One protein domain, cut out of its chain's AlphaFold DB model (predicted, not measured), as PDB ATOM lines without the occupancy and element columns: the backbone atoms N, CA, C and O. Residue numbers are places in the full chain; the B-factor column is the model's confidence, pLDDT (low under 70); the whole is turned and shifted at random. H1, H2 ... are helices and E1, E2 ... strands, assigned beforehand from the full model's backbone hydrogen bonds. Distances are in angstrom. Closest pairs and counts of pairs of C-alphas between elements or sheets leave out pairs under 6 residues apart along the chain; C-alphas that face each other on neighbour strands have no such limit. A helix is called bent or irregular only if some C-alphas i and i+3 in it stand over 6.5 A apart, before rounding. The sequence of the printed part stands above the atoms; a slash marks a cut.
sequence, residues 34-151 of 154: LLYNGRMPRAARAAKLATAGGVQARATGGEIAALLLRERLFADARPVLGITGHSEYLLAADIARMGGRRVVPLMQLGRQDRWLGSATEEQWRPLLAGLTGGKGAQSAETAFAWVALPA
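AT A GLANCE: This is residues 34 to 151 of the 154 residues of an uncharacterized protein of Erythrobacter sp. SG61-1L (UniProt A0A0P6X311). A strongly twisted sheet of five strands forms the middle of three layers, helices lying on both faces of the sheet: H1 and H4 cover one face and H3 the other. The short H2 only grazes the sheet and packs on H3. The printed part has 118 residues, in the order E1, H1, E2, H2, E3, H3, E4, H4, E5; the mixed sheet runs E2, E1, E3, E5, E4. The class is mixed, helices and strands; the whole is compact, with a radius of gyration of the C-alphas of 13.1 A and spans of 36 by 32 by 27 A.

IN THESE COORDINATES: E1, residues 34 to 37, begins at C-alpha 34 (28.690, -34.899, -24.613). H1 is residues 41 to 52, 16.8 A long, E2 is 56 to 60, and H2 is 65 to 68. E3 is 80 to 85, 16.0 A, and H3, 86 to 98, is 18.9 A. E4, 101 to 109, is 23.0 A. H4, 119 to 132, is 19.9 A and irregular: C-alphas 120 and 123 are 7.1 A apart. E5, 143 to 150, is 22.9 A and ends at C-alpha 150 (32.496, -49.751, -27.414).

HOW THE PARTS SIT: E1 is parallel to E2, with N 34 and O 56 2.8 A apart, and to E3, with N 35 and O 81 at 2.8 A, both within hydrogen-bond range. E5 is antiparallel to E3, N 82 to O 146 being 2.8 A, and to E4, N 104 to O 147 being 2.8 A, also within range. E1, H1, E2 form a strand-helix-strand unit, two parallel neighbour strands with a helix between, with a right-handed crossover. E2, H2, E3 and E3, H3, E4 are split units, with E1 and E5 respectively between their strands, and their crossovers are right-handed. H1 has a height over the sheet of 8.0 A, and H3 8.3 A on the opposite face; both run along the strands. H4, on the same face as H1, has a height of 9.3 A and runs slantwise to the strands, at 50 degrees to E4 on the local plane. With residues 130 to 132 alone H4 touches H1, about perpendicular at 82 degrees; their closest C-alphas, Ala 46 and Leu 131, are 4.3 A apart. H3, with residues 91 to 96 alone, touches H2; their closest C-alphas, Ala 65 and Leu 91, are 6.6 A apart. In H1 and H3 every O i to N i+4 pair is within hydrogen-bond range, in H4 5 of 10; H2 is too short for one.

THE WHOLE: The C-alphas farthest apart, of Ala 75 and Gln 138, are 37.2 A apart. The printed part has no cut, and the link from H2 to E3 is long, with 11 residues. The mean pLDDT of the printed part is 75.6; residues 53, 61 to 76, 111 and 130 to 141 are under 70.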
ATOM      1  N   LEU A  34      28.683 -35.725 -23.413       81.56
ATOM      2  CA  LEU A  34      28.690 -34.899 -24.613       81.56
ATOM      3  C   LEU A  34      29.934 -34.004 -24.626       81.56
ATOM      4  O   LEU A  34      30.082 -33.107 -23.795       81.56
ATOM      5  N   LEU A  35      30.811 -34.223 -25.597       79.69
ATOM      6  CA  LEU A  35      31.940 -33.349 -25.895       79.69
ATOM      7  C   LEU A  35      31.523 -32.331 -26.948       79.69
ATOM      8  O   LEU A  35      30.943 -32.696 -27.969       79.69
ATOM      9  N   TYR A  36      31.811 -31.054 -26.735       79.12
ATOM     10  CA  TYR A  36      31.433 -30.037 -27.710       79.12
ATOM     11  C   TYR A  36      32.468 -28.932 -27.810       79.12
ATOM     12  O   TYR A  36      33.012 -28.507 -26.797       79.12
ATOM     13  N   ASN A  37      32.701 -28.416 -29.014       78.19
ATOM     14  CA  ASN A  37      33.568 -27.256 -29.174       78.19
ATOM     15  C   ASN A  37      32.864 -25.999 -28.643       78.19
ATOM     16  O   ASN A  37      31.868 -25.539 -29.203       78.19
ATOM     17  N   GLY A  38      33.383 -25.439 -27.548       72.31
ATOM     18  CA  GLY A  38      32.810 -24.271 -26.880       72.31
ATOM     19  C   GLY A  38      32.876 -22.994 -27.718       72.31
ATOM     20  O   GLY A  38      32.096 -22.075 -27.482       72.31
ATOM     21  N   ARG A  39      33.756 -22.954 -28.726       73.31
ATOM     22  CA  ARG A  39      33.841 -21.856 -29.697       73.31
ATOM     23  C   ARG A  39      32.696 -21.893 -30.712       73.31
ATOM     24  O   ARG A  39      32.444 -20.890 -31.363       73.31
ATOM     25  N   MET A  40      31.975 -23.015 -30.817       73.44
ATOM     26  CA  MET A  40      30.884 -23.195 -31.771       73.44
ATOM     27  C   MET A  40      29.518 -22.956 -31.100       73.44
ATOM     28  O   MET A  40      29.069 -23.788 -30.301       73.44
ATOM     29  N   PRO A  41      28.773 -21.890 -31.460       74.94
ATOM     30  CA  PRO A  41      27.501 -21.555 -30.810       74.94
ATOM     31  C   PRO A  41      26.452 -22.672 -30.888       74.94
ATOM     32  O   PRO A  41      25.712 -22.914 -29.932       74.94
ATOM     33  N   ARG A  42      26.405 -23.398 -32.014       71.94
ATOM     34  CA  ARG A  42      25.504 -24.547 -32.191       71.94
ATOM     35  C   ARG A  42      25.845 -25.700 -31.245       71.94
ATOM     36  O   ARG A  42      24.940 -26.291 -30.664       71.94
ATOM     37  N   ALA A  43      27.130 -25.991 -31.057       73.56
ATOM     38  CA  ALA A  43      27.583 -27.068 -30.183       73.56
ATOM     39  C   ALA A  43      27.330 -26.718 -28.704       73.56
ATOM     40  O   ALA A  43      26.852 -27.551 -27.939       73.56
ATOM     41  N   ALA A  44      27.520 -25.447 -28.328       75.00
ATOM     42  CA  ALA A  44      27.160 -24.942 -27.004       75.00
ATOM     43  C   ALA A  44      25.644 -24.995 -26.733       75.00
ATOM     44  O   ALA A  44      25.221 -25.326 -25.626       75.00
ATOM     45  N   ARG A  45      24.803 -24.700 -27.736       74.31
ATOM     46  CA  ARG A  45      23.342 -24.834 -27.617       74.31
ATOM     47  C   ARG A  45      22.924 -26.293 -27.427       74.31
ATOM     48  O   ARG A  45      22.145 -26.572 -26.519       74.31
ATOM     49  N   ALA A  46      23.476 -27.199 -28.231       72.56
ATOM     50  CA  ALA A  46      23.278 -28.635 -28.073       72.56
ATOM     51  C   ALA A  46      23.666 -29.094 -26.660       72.56
ATOM     52  O   ALA A  46      22.885 -29.752 -25.982       72.56
ATOM     53  N   ALA A  47      24.820 -28.658 -26.157       75.81
ATOM     54  CA  ALA A  47      25.268 -28.989 -24.811       75.81
ATOM     55  C   ALA A  47      24.310 -28.532 -23.705       75.81
ATOM     56  O   ALA A  47      24.040 -29.297 -22.778       75.81
ATOM     57  N   LYS A  48      23.751 -27.321 -23.812       78.88
ATOM     58  CA  LYS A  48      22.742 -26.826 -22.859       78.88
ATOM     59  C   LYS A  48      21.489 -27.702 -22.851       78.88
ATOM     60  O   LYS A  48      20.996 -28.033 -21.778       78.88
ATOM     61  N   LEU A  49      21.005 -28.101 -24.028       75.00
ATOM     62  CA  LEU A  49      19.831 -28.971 -24.158       75.00
ATOM     63  C   LEU A  49      20.100 -30.376 -23.606       75.00
ATOM     64  O   LEU A  49      19.280 -30.907 -22.865       75.00
ATOM     65  N   ALA A  50      21.271 -30.946 -23.895       74.06
ATOM     66  CA  ALA A  50      21.679 -32.241 -23.357       74.06
ATOM     67  C   ALA A  50      21.792 -32.215 -21.822       74.06
ATOM     68  O   ALA A  50      21.318 -33.129 -21.153       74.06
ATOM     69  N   THR A  51      22.364 -31.142 -21.264       78.25
ATOM     70  CA  THR A  51      22.518 -30.972 -19.808       78.25
ATOM     71  C   THR A  51      21.166 -30.842 -19.110       78.25
ATOM     72  O   THR A  51      20.975 -31.420 -18.044       78.25
ATOM     73  N   ALA A  52      20.203 -30.148 -19.724       75.31
ATOM     74  CA  ALA A  52      18.830 -30.087 -19.219       75.31
ATOM     75  C   ALA A  52      18.147 -31.470 -19.190       75.31
ATOM     76  O   ALA A  52      17.288 -31.707 -18.349       75.31
ATOM     77  N   GLY A  53      18.563 -32.386 -20.071       69.38
ATOM     78  CA  GLY A  53      18.140 -33.790 -20.096       69.38
ATOM     79  C   GLY A  53      18.997 -34.741 -19.251       69.38
ATOM     80  O   GLY A  53      18.873 -35.947 -19.415       69.38
ATOM     81  N   GLY A  54      19.887 -34.238 -18.386       74.31
ATOM     82  CA  GLY A  54      20.693 -35.062 -17.472       74.31
ATOM     83  C   GLY A  54      22.013 -35.605 -18.039       74.31
ATOM     84  O   GLY A  54      22.756 -36.273 -17.320       74.31
ATOM     85  N   VAL A  55      22.364 -35.290 -19.291       77.31
ATOM     86  CA  VAL A  55      23.641 -35.703 -19.897       77.31
ATOM     87  C   VAL A  55      24.767 -34.785 -19.427       77.31
ATOM     88  O   VAL A  55      24.671 -33.562 -19.526       77.31
ATOM     89  N   GLN A  56      25.887 -35.353 -18.977       80.31
ATOM     90  CA  GLN A  56      27.067 -34.546 -18.663       80.31
ATOM     91  C   GLN A  56      27.659 -33.962 -19.948       80.31
ATOM     92  O   GLN A  56      27.979 -34.703 -20.873       80.31
ATOM     93  N   ALA A  57      27.851 -32.644 -20.006       80.38
ATOM     94  CA  ALA A  57      28.480 -31.973 -21.140       80.38
ATOM     95  C   ALA A  57      29.820 -31.333 -20.749       80.38
ATOM     96  O   ALA A  57      29.984 -30.814 -19.642       80.38
ATOM     97  N   ARG A  58      30.797 -31.353 -21.663       78.75
ATOM     98  CA  ARG A  58      32.114 -30.721 -21.488       78.75
ATOM     99  C   ARG A  58      32.495 -29.918 -22.729       78.75
ATOM    100  O   ARG A  58      32.549 -30.463 -23.830       78.75
ATOM    101  N   ALA A  59      32.777 -28.634 -22.518       80.88
ATOM    102  CA  ALA A  59      33.297 -27.752 -23.553       80.88
ATOM    103  C   ALA A  59      34.766 -28.081 -23.851       80.88
ATOM    104  O   ALA A  59      35.559 -28.267 -22.928       80.88
ATOM    105  N   THR A  60      35.132 -28.090 -25.127       73.06
ATOM    106  CA  THR A  60      36.509 -28.141 -25.622       73.06
ATOM    107  C   THR A  60      36.892 -26.771 -26.177       73.06
ATOM    108  O   THR A  60      36.046 -26.020 -26.671       73.06
ATOM    109  N   GLY A  61      38.177 -26.430 -26.094       66.69
ATOM    110  CA  GLY A  61      38.734 -25.216 -26.688       66.69
ATOM    111  C   GLY A  61      39.233 -25.404 -28.122       66.69
ATOM    112  O   GLY A  61      40.093 -24.645 -28.537       66.69
ATOM    113  N   GLY A  62      38.784 -26.417 -28.870       61.53
ATOM    114  CA  GLY A  62      39.446 -26.822 -30.122       61.53
ATOM    115  C   GLY A  62      40.462 -27.962 -29.953       61.53
ATOM    116  O   GLY A  62      40.983 -28.484 -30.933       61.53
ATOM    117  N   GLU A  63      40.755 -28.348 -28.710       61.38
ATOM    118  CA  GLU A  63      41.839 -29.265 -28.352       61.38
ATOM    119  C   GLU A  63      41.255 -30.521 -27.703       61.38
ATOM    120  O   GLU A  63      41.120 -30.636 -26.484       61.38
ATOM    121  N   ILE A  64      40.865 -31.483 -28.533       61.31
ATOM    122  CA  ILE A  64      40.322 -32.758 -28.050       61.31
ATOM    123  C   ILE A  64      41.406 -33.663 -27.465       61.31
ATOM    124  O   ILE A  64      41.124 -34.436 -26.548       61.31
ATOM    125  N   ALA A  65      42.649 -33.538 -27.934       54.31
ATOM    126  CA  ALA A  65      43.731 -34.444 -27.559       54.31
ATOM    127  C   ALA A  65      43.955 -34.525 -26.035       54.31
ATOM    128  O   ALA A  65      44.168 -35.612 -25.508       54.31
ATOM    129  N   ALA A  66      43.802 -33.414 -25.307       52.88
ATOM    130  CA  ALA A  66      44.000 -33.364 -23.856       52.88
ATOM    131  C   ALA A  66      42.851 -33.987 -23.032       52.88
ATOM    132  O   ALA A  66      43.072 -34.420 -21.903       52.88
ATOM    133  N   LEU A  67      41.629 -34.065 -23.576       55.91
ATOM    134  CA  LEU A  67      40.439 -34.548 -22.855       55.91
ATOM    135  C   LEU A  67      40.209 -36.056 -22.998       55.91
ATOM    136  O   LEU A  67      39.590 -36.674 -22.132       55.91
ATOM    137  N   LEU A  68      40.718 -36.655 -24.073       56.03
ATOM    138  CA  LEU A  68      40.635 -38.099 -24.294       56.03
ATOM    139  C   LEU A  68      41.772 -38.867 -23.595       56.03
ATOM    140  O   LEU A  68      41.656 -40.069 -23.380       56.03
ATOM    141  N   LEU A  69      42.836 -38.162 -23.194       51.06
ATOM    142  CA  LEU A  69      44.065 -38.738 -22.651       51.06
ATOM    143  C   LEU A  69      44.007 -39.219 -21.195       51.06
ATOM    144  O   LEU A  69      45.038 -39.701 -20.733       51.06
ATOM    145  N   ARG A  70      42.896 -39.119 -20.439       50.50
ATOM    146  CA  ARG A  70      42.999 -39.478 -19.006       50.50
ATOM    147  C   ARG A  70      41.958 -40.380 -18.347       50.50
ATOM    148  O   ARG A  70      42.403 -41.343 -17.741       50.50
ATOM    149  N   GLU A  71      40.640 -40.155 -18.389       52.78
ATOM    150  CA  GLU A  71      39.809 -40.851 -17.366       52.78
ATOM    151  C   GLU A  71      38.480 -41.491 -17.782       52.78
ATOM    152  O   GLU A  71      37.997 -42.340 -17.041       52.78
ATOM    153  N   ARG A  72      37.850 -41.153 -18.919       56.69
ATOM    154  CA  ARG A  72      36.447 -41.589 -19.146       56.69
ATOM    155  C   ARG A  72      36.104 -42.299 -20.446       56.69
ATOM    156  O   ARG A  72      35.119 -43.025 -20.463       56.69
ATOM    157  N   LEU A  73      36.899 -42.168 -21.506       60.16
ATOM    158  CA  LEU A  73      36.671 -42.976 -22.717       60.16
ATOM    159  C   LEU A  73      37.000 -44.449 -22.510       60.16
ATOM    160  O   LEU A  73      36.355 -45.299 -23.114       60.16
ATOM    161  N   PHE A  74      38.005 -44.733 -21.683       59.38
ATOM    162  CA  PHE A  74      38.491 -46.094 -21.465       59.38
ATOM    163  C   PHE A  74      37.856 -46.764 -20.242       59.38
ATOM    164  O   PHE A  74      37.846 -47.984 -20.163       59.38
ATOM    165  N   ALA A  75      37.321 -45.984 -19.296       63.00
ATOM    166  CA  ALA A  75      36.772 -46.520 -18.050       63.00
ATOM    167  C   ALA A  75      35.297 -46.937 -18.154       63.00
ATOM    168  O   ALA A  75      34.850 -47.807 -17.414       63.00
ATOM    169  N   ASP A  76      34.527 -46.312 -19.048       69.44
ATOM    170  CA  ASP A  76      33.092 -46.563 -19.188       69.44
ATOM    171  C   ASP A  76      32.813 -47.310 -20.498       69.44
ATOM    172  O   ASP A  76      33.427 -47.009 -21.518       69.44
ATOM    173  N   ALA A  77      31.879 -48.265 -20.495       72.94
ATOM    174  CA  ALA A  77      31.420 -48.992 -21.681       72.94
ATOM    175  C   ALA A  77      30.218 -48.314 -22.373       72.94
ATOM    176  O   ALA A  77      29.625 -48.871 -23.290       72.94
ATOM    177  N   ARG A  78      29.817 -47.108 -21.965       80.44
ATOM    178  CA  ARG A  78      28.696 -46.378 -22.581       80.44
ATOM    179  C   ARG A  78      29.127 -45.481 -23.743       80.44
ATOM    180  O   ARG A  78      30.285 -45.063 -23.808       80.44
ATOM    181  N   PRO A  79      28.234 -45.150 -24.686       82.88
ATOM    182  CA  PRO A  79      28.562 -44.257 -25.790       82.88
ATOM    183  C   PRO A  79      29.011 -42.872 -25.321       82.88
ATOM    184  O   PRO A  79      28.523 -42.348 -24.321       82.88
ATOM    185  N   VAL A  80      29.907 -42.258 -26.086       83.69
ATOM    186  CA  VAL A  80      30.276 -40.845 -25.930       83.69
ATOM    187  C   VAL A  80      29.867 -40.115 -27.197       83.69
ATOM    188  O   VAL A  80      30.221 -40.554 -28.289       83.69
ATOM    189  N   LEU A  81      29.122 -39.021 -27.054       86.00
ATOM    190  CA  LEU A  81      28.691 -38.182 -28.170       86.00
ATOM    191  C   LEU A  81      29.618 -36.967 -28.273       86.00
ATOM    192  O   LEU A  81      29.991 -36.377 -27.262       86.00
ATOM    193  N   GLY A  82      29.977 -36.574 -29.489       85.62
ATOM    194  CA  GLY A  82      30.772 -35.382 -29.755       85.62
ATOM    195  C   GLY A  82      30.131 -34.492 -30.812       85.62
ATOM    196  O   GLY A  82      29.552 -35.006 -31.764       85.62
ATOM    197  N   ILE A  83      30.226 -33.169 -30.651       86.44
ATOM    198  CA  ILE A  83      29.847 -32.152 -31.649       86.44
ATOM    199  C   ILE A  83      31.002 -31.156 -31.802       86.44
ATOM    200  O   ILE A  83      31.170 -30.243 -30.992       86.44
ATOM    201  N   THR A  84      31.838 -31.361 -32.814       83.69
ATOM    202  CA  THR A  84      33.177 -30.745 -32.889       83.69
ATOM    203  C   THR A  84      33.514 -30.313 -34.316       83.69
ATOM    204  O   THR A  84      32.809 -30.681 -35.251       83.69
ATOM    205  N   GLY A  85      34.597 -29.563 -34.524       83.00
ATOM    206  CA  GLY A  85      35.117 -29.289 -35.869       83.00
ATOM    207  C   GLY A  85      35.686 -30.542 -36.557       83.00
ATOM    208  O   GLY A  85      35.810 -31.603 -35.942       83.00
ATOM    209  N   HIS A  86      36.066 -30.424 -37.836       82.25
ATOM    210  CA  HIS A  86      36.606 -31.550 -38.617       82.25
ATOM    211  C   HIS A  86      37.919 -32.108 -38.048       82.25
ATOM    212  O   HIS A  86      38.015 -33.304 -37.788       82.25
ATOM    213  N   SER A  87      38.914 -31.246 -37.812       81.25
ATOM    214  CA  SER A  87      40.221 -31.658 -37.277       81.25
ATOM    215  C   SER A  87      40.088 -32.302 -35.898       81.25
ATOM    216  O   SER A  87      40.713 -33.315 -35.604       81.25
ATOM    217  N   GLU A  88      39.205 -31.746 -35.072       80.25
ATOM    218  CA  GLU A  88      38.847 -32.289 -33.766       80.25
ATOM    219  C   GLU A  88      38.214 -33.681 -33.872       80.25
ATOM    220  O   GLU A  88      38.590 -34.580 -33.126       80.25
ATOM    221  N   TYR A  89      37.295 -33.884 -34.817       82.12
ATOM    222  CA  TYR A  89      36.695 -35.193 -35.071       82.12
ATOM    223  C   TYR A  89      37.749 -36.242 -35.462       82.12
ATOM    224  O   TYR A  89      37.710 -37.354 -34.936       82.12
ATOM    225  N   LEU A  90      38.702 -35.898 -36.337       84.38
ATOM    226  CA  LEU A  90      39.772 -36.820 -36.739       84.38
ATOM    227  C   LEU A  90      40.644 -37.224 -35.543       84.38
ATOM    228  O   LEU A  90      40.844 -38.413 -35.305       84.38
ATOM    229  N   LEU A  91      41.069 -36.249 -34.733       80.25
ATOM    230  CA  LEU A  91      41.826 -36.512 -33.505       80.25
ATOM    231  C   LEU A  91      41.023 -37.357 -32.508       80.25
ATOM    232  O   LEU A  91      41.565 -38.266 -31.876       80.25
ATOM    233  N   ALA A  92      39.721 -37.082 -32.375       78.12
ATOM    234  CA  ALA A  92      38.845 -37.853 -31.509       78.12
ATOM    235  C   ALA A  92      38.743 -39.314 -31.949       78.12
ATOM    236  O   ALA A  92      38.786 -40.221 -31.114       78.12
ATOM    237  N   ALA A  93      38.622 -39.529 -33.261       81.25
ATOM    238  CA  ALA A  93      38.553 -40.847 -33.860       81.25
ATOM    239  C   ALA A  93      39.821 -41.658 -33.582       81.25
ATOM    240  O   ALA A  93      39.714 -42.809 -33.162       81.25
ATOM    241  N   ASP A  94      40.999 -41.061 -33.751       82.75
ATOM    242  CA  ASP A  94      42.266 -41.761 -33.539       82.75
ATOM    243  C   ASP A  94      42.489 -42.138 -32.071       82.75
ATOM    244  O   ASP A  94      42.829 -43.284 -31.777       82.75
ATOM    245  N   ILE A  95      42.201 -41.240 -31.123       78.88
ATOM    246  CA  ILE A  95      42.370 -41.563 -29.697       78.88
ATOM    247  C   ILE A  95      41.341 -42.590 -29.220       78.88
ATOM    248  O   ILE A  95      41.676 -43.516 -28.481       78.88
ATOM    249  N   ALA A  96      40.088 -42.480 -29.658       79.31
ATOM    250  CA  ALA A  96      39.081 -43.478 -29.327       79.31
ATOM    251  C   ALA A  96      39.434 -44.861 -29.906       79.31
ATOM    252  O   ALA A  96      39.230 -45.862 -29.221       79.31
ATOM    253  N   ARG A  97      40.032 -44.931 -31.106       79.69
ATOM    254  CA  ARG A  97      40.564 -46.186 -31.666       79.69
ATOM    255  C   ARG A  97      41.679 -46.774 -30.806       79.69
ATOM    256  O   ARG A  97      41.641 -47.973 -30.549       79.69
ATOM    257  N   MET A  98      42.614 -45.955 -30.312       79.94
ATOM    258  CA  MET A  98      43.634 -46.416 -29.350       79.94
ATOM    259  C   MET A  98      43.004 -47.000 -28.076       79.94
ATOM    260  O   MET A  98      43.560 -47.909 -27.471       79.94
ATOM    261  N   GLY A  99      41.811 -46.529 -27.706       77.12
ATOM    262  CA  GLY A  99      40.991 -47.068 -26.621       77.12
ATOM    263  C   GLY A  99      40.136 -48.281 -26.922       77.12
ATOM    264  O   GLY A  99      39.249 -48.577 -26.124       77.12
ATOM    265  N   GLY A 100      40.282 -48.905 -28.092       80.38
ATOM    266  CA  GLY A 100      39.411 -50.005 -28.501       80.38
ATOM    267  C   GLY A 100      37.956 -49.582 -28.730       80.38
ATOM    268  O   GLY A 100      37.041 -50.382 -28.550       80.38
ATOM    269  N   ARG A 101      37.702 -48.323 -29.106       84.38
ATOM    270  CA  ARG A 101      36.359 -47.829 -29.436       84.38
ATOM    271  C   ARG A 101      36.194 -47.572 -30.924       84.38
ATOM    272  O   ARG A 101      37.106 -47.123 -31.616       84.38
ATOM    273  N   ARG A 102      34.973 -47.792 -31.411       86.38
ATOM    274  CA  ARG A 102      34.563 -47.450 -32.775       86.38
ATOM    275  C   ARG A 102      33.976 -46.046 -32.790       86.38
ATOM    276  O   ARG A 102      32.944 -45.814 -32.165       86.38
ATOM    277  N   VAL A 103      34.579 -45.137 -33.547       85.88
ATOM    278  CA  VAL A 103      34.014 -43.800 -33.784       85.88
ATOM    279  C   VAL A 103      33.253 -43.770 -35.096       85.88
ATOM    280  O   VAL A 103      33.756 -44.229 -36.119       85.88
ATOM    281  N   VAL A 104      32.034 -43.237 -35.049       89.06
ATOM    282  CA  VAL A 104      31.135 -43.135 -36.197       89.06
ATOM    283  C   VAL A 104      30.694 -41.686 -36.373       89.06
ATOM    284  O   VAL A 104      30.140 -41.111 -35.432       89.06
ATOM    285  N   PRO A 105      30.896 -41.081 -37.555       90.25
ATOM    286  CA  PRO A 105      30.282 -39.803 -37.870       90.25
ATOM    287  C   PRO A 105      28.774 -40.007 -38.055       90.25
ATOM    288  O   PRO A 105      28.335 -40.878 -38.801       90.25
ATOM    289  N   LEU A 106      27.975 -39.197 -37.372       89.88
ATOM    290  CA  LEU A 106      26.516 -39.273 -37.417       89.88
ATOM    291  C   LEU A 106      25.930 -38.211 -38.337       89.88
ATOM    292  O   LEU A 106      25.023 -38.491 -39.117       89.88
ATOM    293  N   MET A 107      26.443 -36.985 -38.247       89.81
ATOM    294  CA  MET A 107      25.875 -35.840 -38.948       89.81
ATOM    295  C   MET A 107      26.942 -34.782 -39.200       89.81
ATOM    296  O   MET A 107      27.719 -34.454 -38.309       89.81
ATOM    297  N   GLN A 108      26.961 -34.218 -40.399       88.88
ATOM    298  CA  GLN A 108      27.665 -32.976 -40.690       88.88
ATOM    299  C   GLN A 108      26.704 -31.816 -40.426       88.88
ATOM    300  O   GLN A 108      25.583 -31.814 -40.929       88.88
ATOM    301  N   LEU A 109      27.131 -30.843 -39.632       82.88
ATOM    302  CA  LEU A 109      26.368 -29.655 -39.265       82.88
ATOM    303  C   LEU A 109      26.965 -28.444 -39.974       82.88
ATOM    304  O   LEU A 109      28.175 -28.243 -39.929       82.88
ATOM    305  N   GLY A 110      26.137 -27.617 -40.601       76.00
ATOM    306  CA  GLY A 110      26.625 -26.448 -41.331       76.00
ATOM    307  C   GLY A 110      25.504 -25.674 -42.011       76.00
ATOM    308  O   GLY A 110      24.435 -25.463 -41.432       76.00
ATOM    309  N   ARG A 111      25.743 -25.243 -43.256       69.19
ATOM    310  CA  ARG A 111      24.716 -24.597 -44.095       69.19
ATOM    311  C   ARG A 111      23.555 -25.533 -44.418       69.19
ATOM    312  O   ARG A 111      22.407 -25.105 -44.416       69.19
ATOM    313  N   GLN A 112      23.871 -26.792 -44.682       76.44
ATOM    314  CA  GLN A 112      22.910 -27.869 -44.844       76.44
ATOM    315  C   GLN A 112      23.362 -28.987 -43.926       76.44
ATOM    316  O   GLN A 112      24.468 -29.508 -44.081       76.44
ATOM    317  N   ASP A 113      22.531 -29.307 -42.943       83.69
ATOM    318  CA  ASP A 113      22.852 -30.412 -42.066       83.69
ATOM    319  C   ASP A 113      22.623 -31.720 -42.834       83.69
ATOM    320  O   ASP A 113      21.574 -31.927 -43.447       83.69
ATOM    321  N   ARG A 114      23.626 -32.596 -42.830       87.81
ATOM    322  CA  ARG A 114      23.632 -33.839 -43.601       87.81
ATOM    323  C   ARG A 114      23.812 -35.019 -42.670       87.81
ATOM    324  O   ARG A 114      24.805 -35.102 -41.952       87.81
ATOM    325  N   TRP A 115      22.880 -35.960 -42.723       90.12
ATOM    326  CA  TRP A 115      23.030 -37.237 -42.038       90.12
ATOM    327  C   TRP A 115      24.091 -38.112 -42.718       90.12
ATOM    328  O   TRP A 115      24.121 -38.215 -43.945       90.12
ATOM    329  N   LEU A 116      24.946 -38.737 -41.908       91.12
ATOM    330  CA  LEU A 116      26.048 -39.608 -42.328       91.12
ATOM    331  C   LEU A 116      25.974 -41.020 -41.717       91.12
ATOM    332  O   LEU A 116      26.623 -41.925 -42.234       91.12
ATOM    333  N   GLY A 117      25.214 -41.213 -40.633       87.88
ATOM    334  CA  GLY A 117      25.097 -42.511 -39.960       87.88
ATOM    335  C   GLY A 117      24.436 -43.594 -40.826       87.88
ATOM    336  O   GLY A 117      23.662 -43.299 -41.740       87.88
ATOM    337  N   SER A 118      24.706 -44.867 -40.533       87.50
ATOM    338  CA  SER A 118      24.009 -45.985 -41.185       87.50
ATOM    339  C   SER A 118      22.650 -46.252 -40.525       87.50
ATOM    340  O   SER A 118      22.302 -45.628 -39.520       87.50
ATOM    341  N   ALA A 119      21.902 -47.235 -41.037       85.62
ATOM    342  CA  ALA A 119      20.663 -47.705 -40.411       85.62
ATOM    343  C   ALA A 119      20.853 -48.105 -38.933       85.62
ATOM    344  O   ALA A 119      19.962 -47.908 -38.114       85.62
ATOM    345  N   THR A 120      22.040 -48.600 -38.567       83.31
ATOM    346  CA  THR A 120      22.377 -48.969 -37.183       83.31
ATOM    347  C   THR A 120      22.480 -47.750 -36.263       83.31
ATOM    348  O   THR A 120      22.247 -47.843 -35.060       83.31
ATOM    349  N   GLU A 121      22.856 -46.595 -36.811       87.88
ATOM    350  CA  GLU A 121      23.016 -45.355 -36.060       87.88
ATOM    351  C   GLU A 121      21.782 -44.448 -36.121       87.88
ATOM    352  O   GLU A 121      21.767 -43.408 -35.468       87.88
ATOM    353  N   GLU A 122      20.731 -44.846 -36.837       86.94
ATOM    354  CA  GLU A 122      19.475 -44.098 -36.966       86.94
ATOM    355  C   GLU A 122      18.852 -43.762 -35.599       86.94
ATOM    356  O   GLU A 122      18.271 -42.694 -35.417       86.94
ATOM    357  N   GLN A 123      19.078 -44.612 -34.594       83.81
ATOM    358  CA  GLN A 123      18.676 -44.380 -33.203       83.81
ATOM    359  C   GLN A 123      19.213 -43.068 -32.594       83.81
ATOM    360  O   GLN A 123      18.628 -42.546 -31.649       83.81
ATOM    361  N   TRP A 124      20.304 -42.509 -33.132       84.19
ATOM    362  CA  TRP A 124      20.883 -41.238 -32.684       84.19
ATOM    363  C   TRP A 124      20.243 -40.015 -33.348       84.19
ATOM    364  O   TRP A 124      20.444 -38.888 -32.889       84.19
ATOM    365  N   ARG A 125      19.476 -40.204 -34.427       84.06
ATOM    366  CA  ARG A 125      18.884 -39.108 -35.199       84.06
ATOM    367  C   ARG A 125      17.885 -38.272 -34.385       84.06
ATOM    368  O   ARG A 125      18.003 -37.049 -34.452       84.06
ATOM    369  N   PRO A 126      16.968 -38.848 -33.579       80.19
ATOM    370  CA  PRO A 126      16.054 -38.056 -32.750       80.19
ATOM    371  C   PRO A 126      16.790 -37.194 -31.720       80.19
ATOM    372  O   PRO A 126      16.463 -36.020 -31.552       80.19
ATOM    373  N   LEU A 127      17.829 -37.754 -31.085       78.75
ATOM    374  CA  LEU A 127      18.687 -37.019 -30.158       78.75
ATOM    375  C   LEU A 127      19.334 -35.827 -30.867       78.75
ATOM    376  O   LEU A 127      19.209 -34.693 -30.417       78.75
ATOM    377  N   LEU A 128      19.983 -36.067 -32.008       79.56
ATOM    378  CA  LEU A 128      20.652 -35.008 -32.755       79.56
ATOM    379  C   LEU A 128      19.679 -33.945 -33.262       79.56
ATOM    380  O   LEU A 128      19.996 -32.767 -33.154       79.56
ATOM    381  N   ALA A 129      18.485 -34.326 -33.720       77.50
ATOM    382  CA  ALA A 129      17.447 -33.379 -34.123       77.50
ATOM    383  C   ALA A 129      17.019 -32.456 -32.966       77.50
ATOM    384  O   ALA A 129      16.856 -31.248 -33.166       77.50
ATOM    385  N   GLY A 130      16.891 -33.007 -31.753       68.88
ATOM    386  CA  GLY A 130      16.609 -32.236 -30.542       68.88
ATOM    387  C   GLY A 130      17.752 -31.292 -30.160       68.88
ATOM    388  O   GLY A 130      17.508 -30.144 -29.796       68.88
ATOM    389  N   LEU A 131      19.002 -31.742 -30.300       68.38
ATOM    390  CA  LEU A 131      20.197 -30.979 -29.926       68.38
ATOM    391  C   LEU A 131      20.558 -29.865 -30.920       68.38
ATOM    392  O   LEU A 131      21.036 -28.804 -30.512       68.38
ATOM    393  N   THR A 132      20.344 -30.081 -32.217       68.94
ATOM    394  CA  THR A 132      20.698 -29.118 -33.274       68.94
ATOM    395  C   THR A 132      19.549 -28.179 -33.625       68.94
ATOM    396  O   THR A 132      19.776 -27.144 -34.254       68.94
ATOM    397  N   GLY A 133      18.340 -28.477 -33.138       59.97
ATOM    398  CA  GLY A 133      17.218 -27.554 -33.109       59.97
ATOM    399  C   GLY A 133      16.705 -27.173 -34.491       59.97
ATOM    400  O   GLY A 133      16.665 -25.987 -34.781       59.97
ATOM    401  N   GLY A 134      16.313 -28.158 -35.310       52.66
ATOM    402  CA  GLY A 134      15.307 -28.110 -36.398       52.66
ATOM    403  C   GLY A 134      15.382 -27.063 -37.530       52.66
ATOM    404  O   GLY A 134      14.799 -27.289 -38.585       52.66
ATOM    405  N   LYS A 135      16.066 -25.931 -37.377       51.09
ATOM    406  CA  LYS A 135      16.260 -24.895 -38.394       51.09
ATOM    407  C   LYS A 135      17.638 -24.285 -38.181       51.09
ATOM    408  O   LYS A 135      17.895 -23.606 -37.189       51.09
ATOM    409  N   GLY A 136      18.528 -24.578 -39.121       49.84
ATOM    410  CA  GLY A 136      19.933 -24.227 -39.046       49.84
ATOM    411  C   GLY A 136      20.165 -22.728 -38.878       49.84
ATOM    412  O   GLY A 136      19.929 -21.945 -39.794       49.84
ATOM    413  N   ALA A 137      20.715 -22.326 -37.731       46.62
ATOM    414  CA  ALA A 137      21.415 -21.049 -37.623       46.62
ATOM    415  C   ALA A 137      22.568 -21.073 -38.632       46.62
ATOM    416  O   ALA A 137      23.488 -21.865 -38.437       46.62
ATOM    417  N   GLN A 138      22.491 -20.318 -39.731       50.84
ATOM    418  CA  GLN A 138      23.499 -20.313 -40.796       50.84
ATOM    419  C   GLN A 138      24.885 -20.024 -40.205       50.84
ATOM    420  O   GLN A 138      25.242 -18.878 -39.961       50.84
ATOM    421  N   SER A 139      25.650 -21.079 -39.937       55.47
ATOM    422  CA  SER A 139      27.041 -20.981 -39.524       55.47
ATOM    423  C   SER A 139      27.883 -21.298 -40.747       55.47
ATOM    424  O   SER A 139      27.614 -22.283 -41.442       55.47
ATOM    425  N   ALA A 140      28.875 -20.457 -41.030       59.25
ATOM    426  CA  ALA A 140      29.893 -20.757 -42.035       59.25
ATOM    427  C   ALA A 140      30.760 -21.956 -41.612       59.25
ATOM    428  O   ALA A 140      31.363 -22.620 -42.452       59.25
ATOM    429  N   GLU A 141      30.794 -22.255 -40.314       68.00
ATOM    430  CA  GLU A 141      31.606 -23.322 -39.752       68.00
ATOM    431  C   GLU A 141      30.913 -24.679 -39.872       68.00
ATOM    432  O   GLU A 141      29.758 -24.855 -39.471       68.00
ATOM    433  N   THR A 142      31.655 -25.651 -40.405       75.75
ATOM    434  CA  THR A 142      31.225 -27.047 -40.480       75.75
ATOM    435  C   THR A 142      31.607 -27.768 -39.190       75.75
ATOM    436  O   THR A 142      32.788 -27.860 -38.855       75.75
ATOM    437  N   ALA A 143      30.612 -28.304 -38.487       81.12
ATOM    438  CA  ALA A 143      30.795 -29.210 -37.359       81.12
ATOM    439  C   ALA A 143      30.452 -30.648 -37.766       81.12
ATOM    440  O   ALA A 143      29.748 -30.888 -38.744       81.12
ATOM    441  N   PHE A 144      30.893 -31.608 -36.970       85.56
ATOM    442  CA  PHE A 144      30.542 -33.012 -37.082       85.56
ATOM    443  C   PHE A 144      29.991 -33.481 -35.744       85.56
ATOM    444  O   PHE A 144      30.654 -33.358 -34.713       85.56
ATOM    445  N   ALA A 145      28.779 -34.025 -35.773       88.50
ATOM    446  CA  ALA A 145      28.280 -34.865 -34.708       88.50
ATOM    447  C   ALA A 145      28.780 -36.295 -34.933       88.50
ATOM    448  O   ALA A 145      28.643 -36.837 -36.032       88.50
ATOM    449  N   TRP A 146      29.346 -36.912 -33.907       88.75
ATOM    450  CA  TRP A 146      29.919 -38.253 -33.966       88.75
ATOM    451  C   TRP A 146      29.697 -38.987 -32.652       88.75
ATOM    452  O   TRP A 146      29.522 -38.366 -31.608       88.75
ATOM    453  N   VAL A 147      29.717 -40.316 -32.693       88.50
ATOM    454  CA  VAL A 147      29.609 -41.158 -31.499       88.50
ATOM    455  C   VAL A 147      30.783 -42.120 -31.415       88.50
ATOM    456  O   VAL A 147      31.123 -42.780 -32.395       88.50
ATOM    457  N   ALA A 148      31.402 -42.208 -30.242       86.75
ATOM    458  CA  ALA A 148      32.339 -43.265 -29.897       86.75
ATOM    459  C   ALA A 148      31.591 -44.368 -29.149       86.75
ATOM    460  O   ALA A 148      31.059 -44.148 -28.058       86.75
ATOM    461  N   LEU A 149      31.567 -45.557 -29.734       85.88
ATOM    462  CA  LEU A 149      30.915 -46.752 -29.218       85.88
ATOM    463  C   LEU A 149      31.975 -47.743 -28.719       85.88
ATOM    464  O   LEU A 149      33.082 -47.758 -29.266       85.88
ATOM    465  N   PRO A 150      31.655 -48.601 -27.739       81.50
ATOM    466  CA  PRO A 150      32.496 -49.751 -27.414       81.50
ATOM    467  C   PRO A 150      32.794 -50.586 -28.659       81.50
ATOM    468  O   PRO A 150      31.955 -50.662 -29.568       81.50
ATOM    469  N   ALA A 151      33.961 -51.232 -28.702       75.56
ATOM    470  CA  ALA A 151      34.168 -52.316 -29.652       75.56
ATOM    471  C   ALA A 151      33.034 -53.338 -29.496       75.56
ATOM    472  O   ALA A 151      32.630 -53.687 -28.386       75.56
TER     473      ALA A 151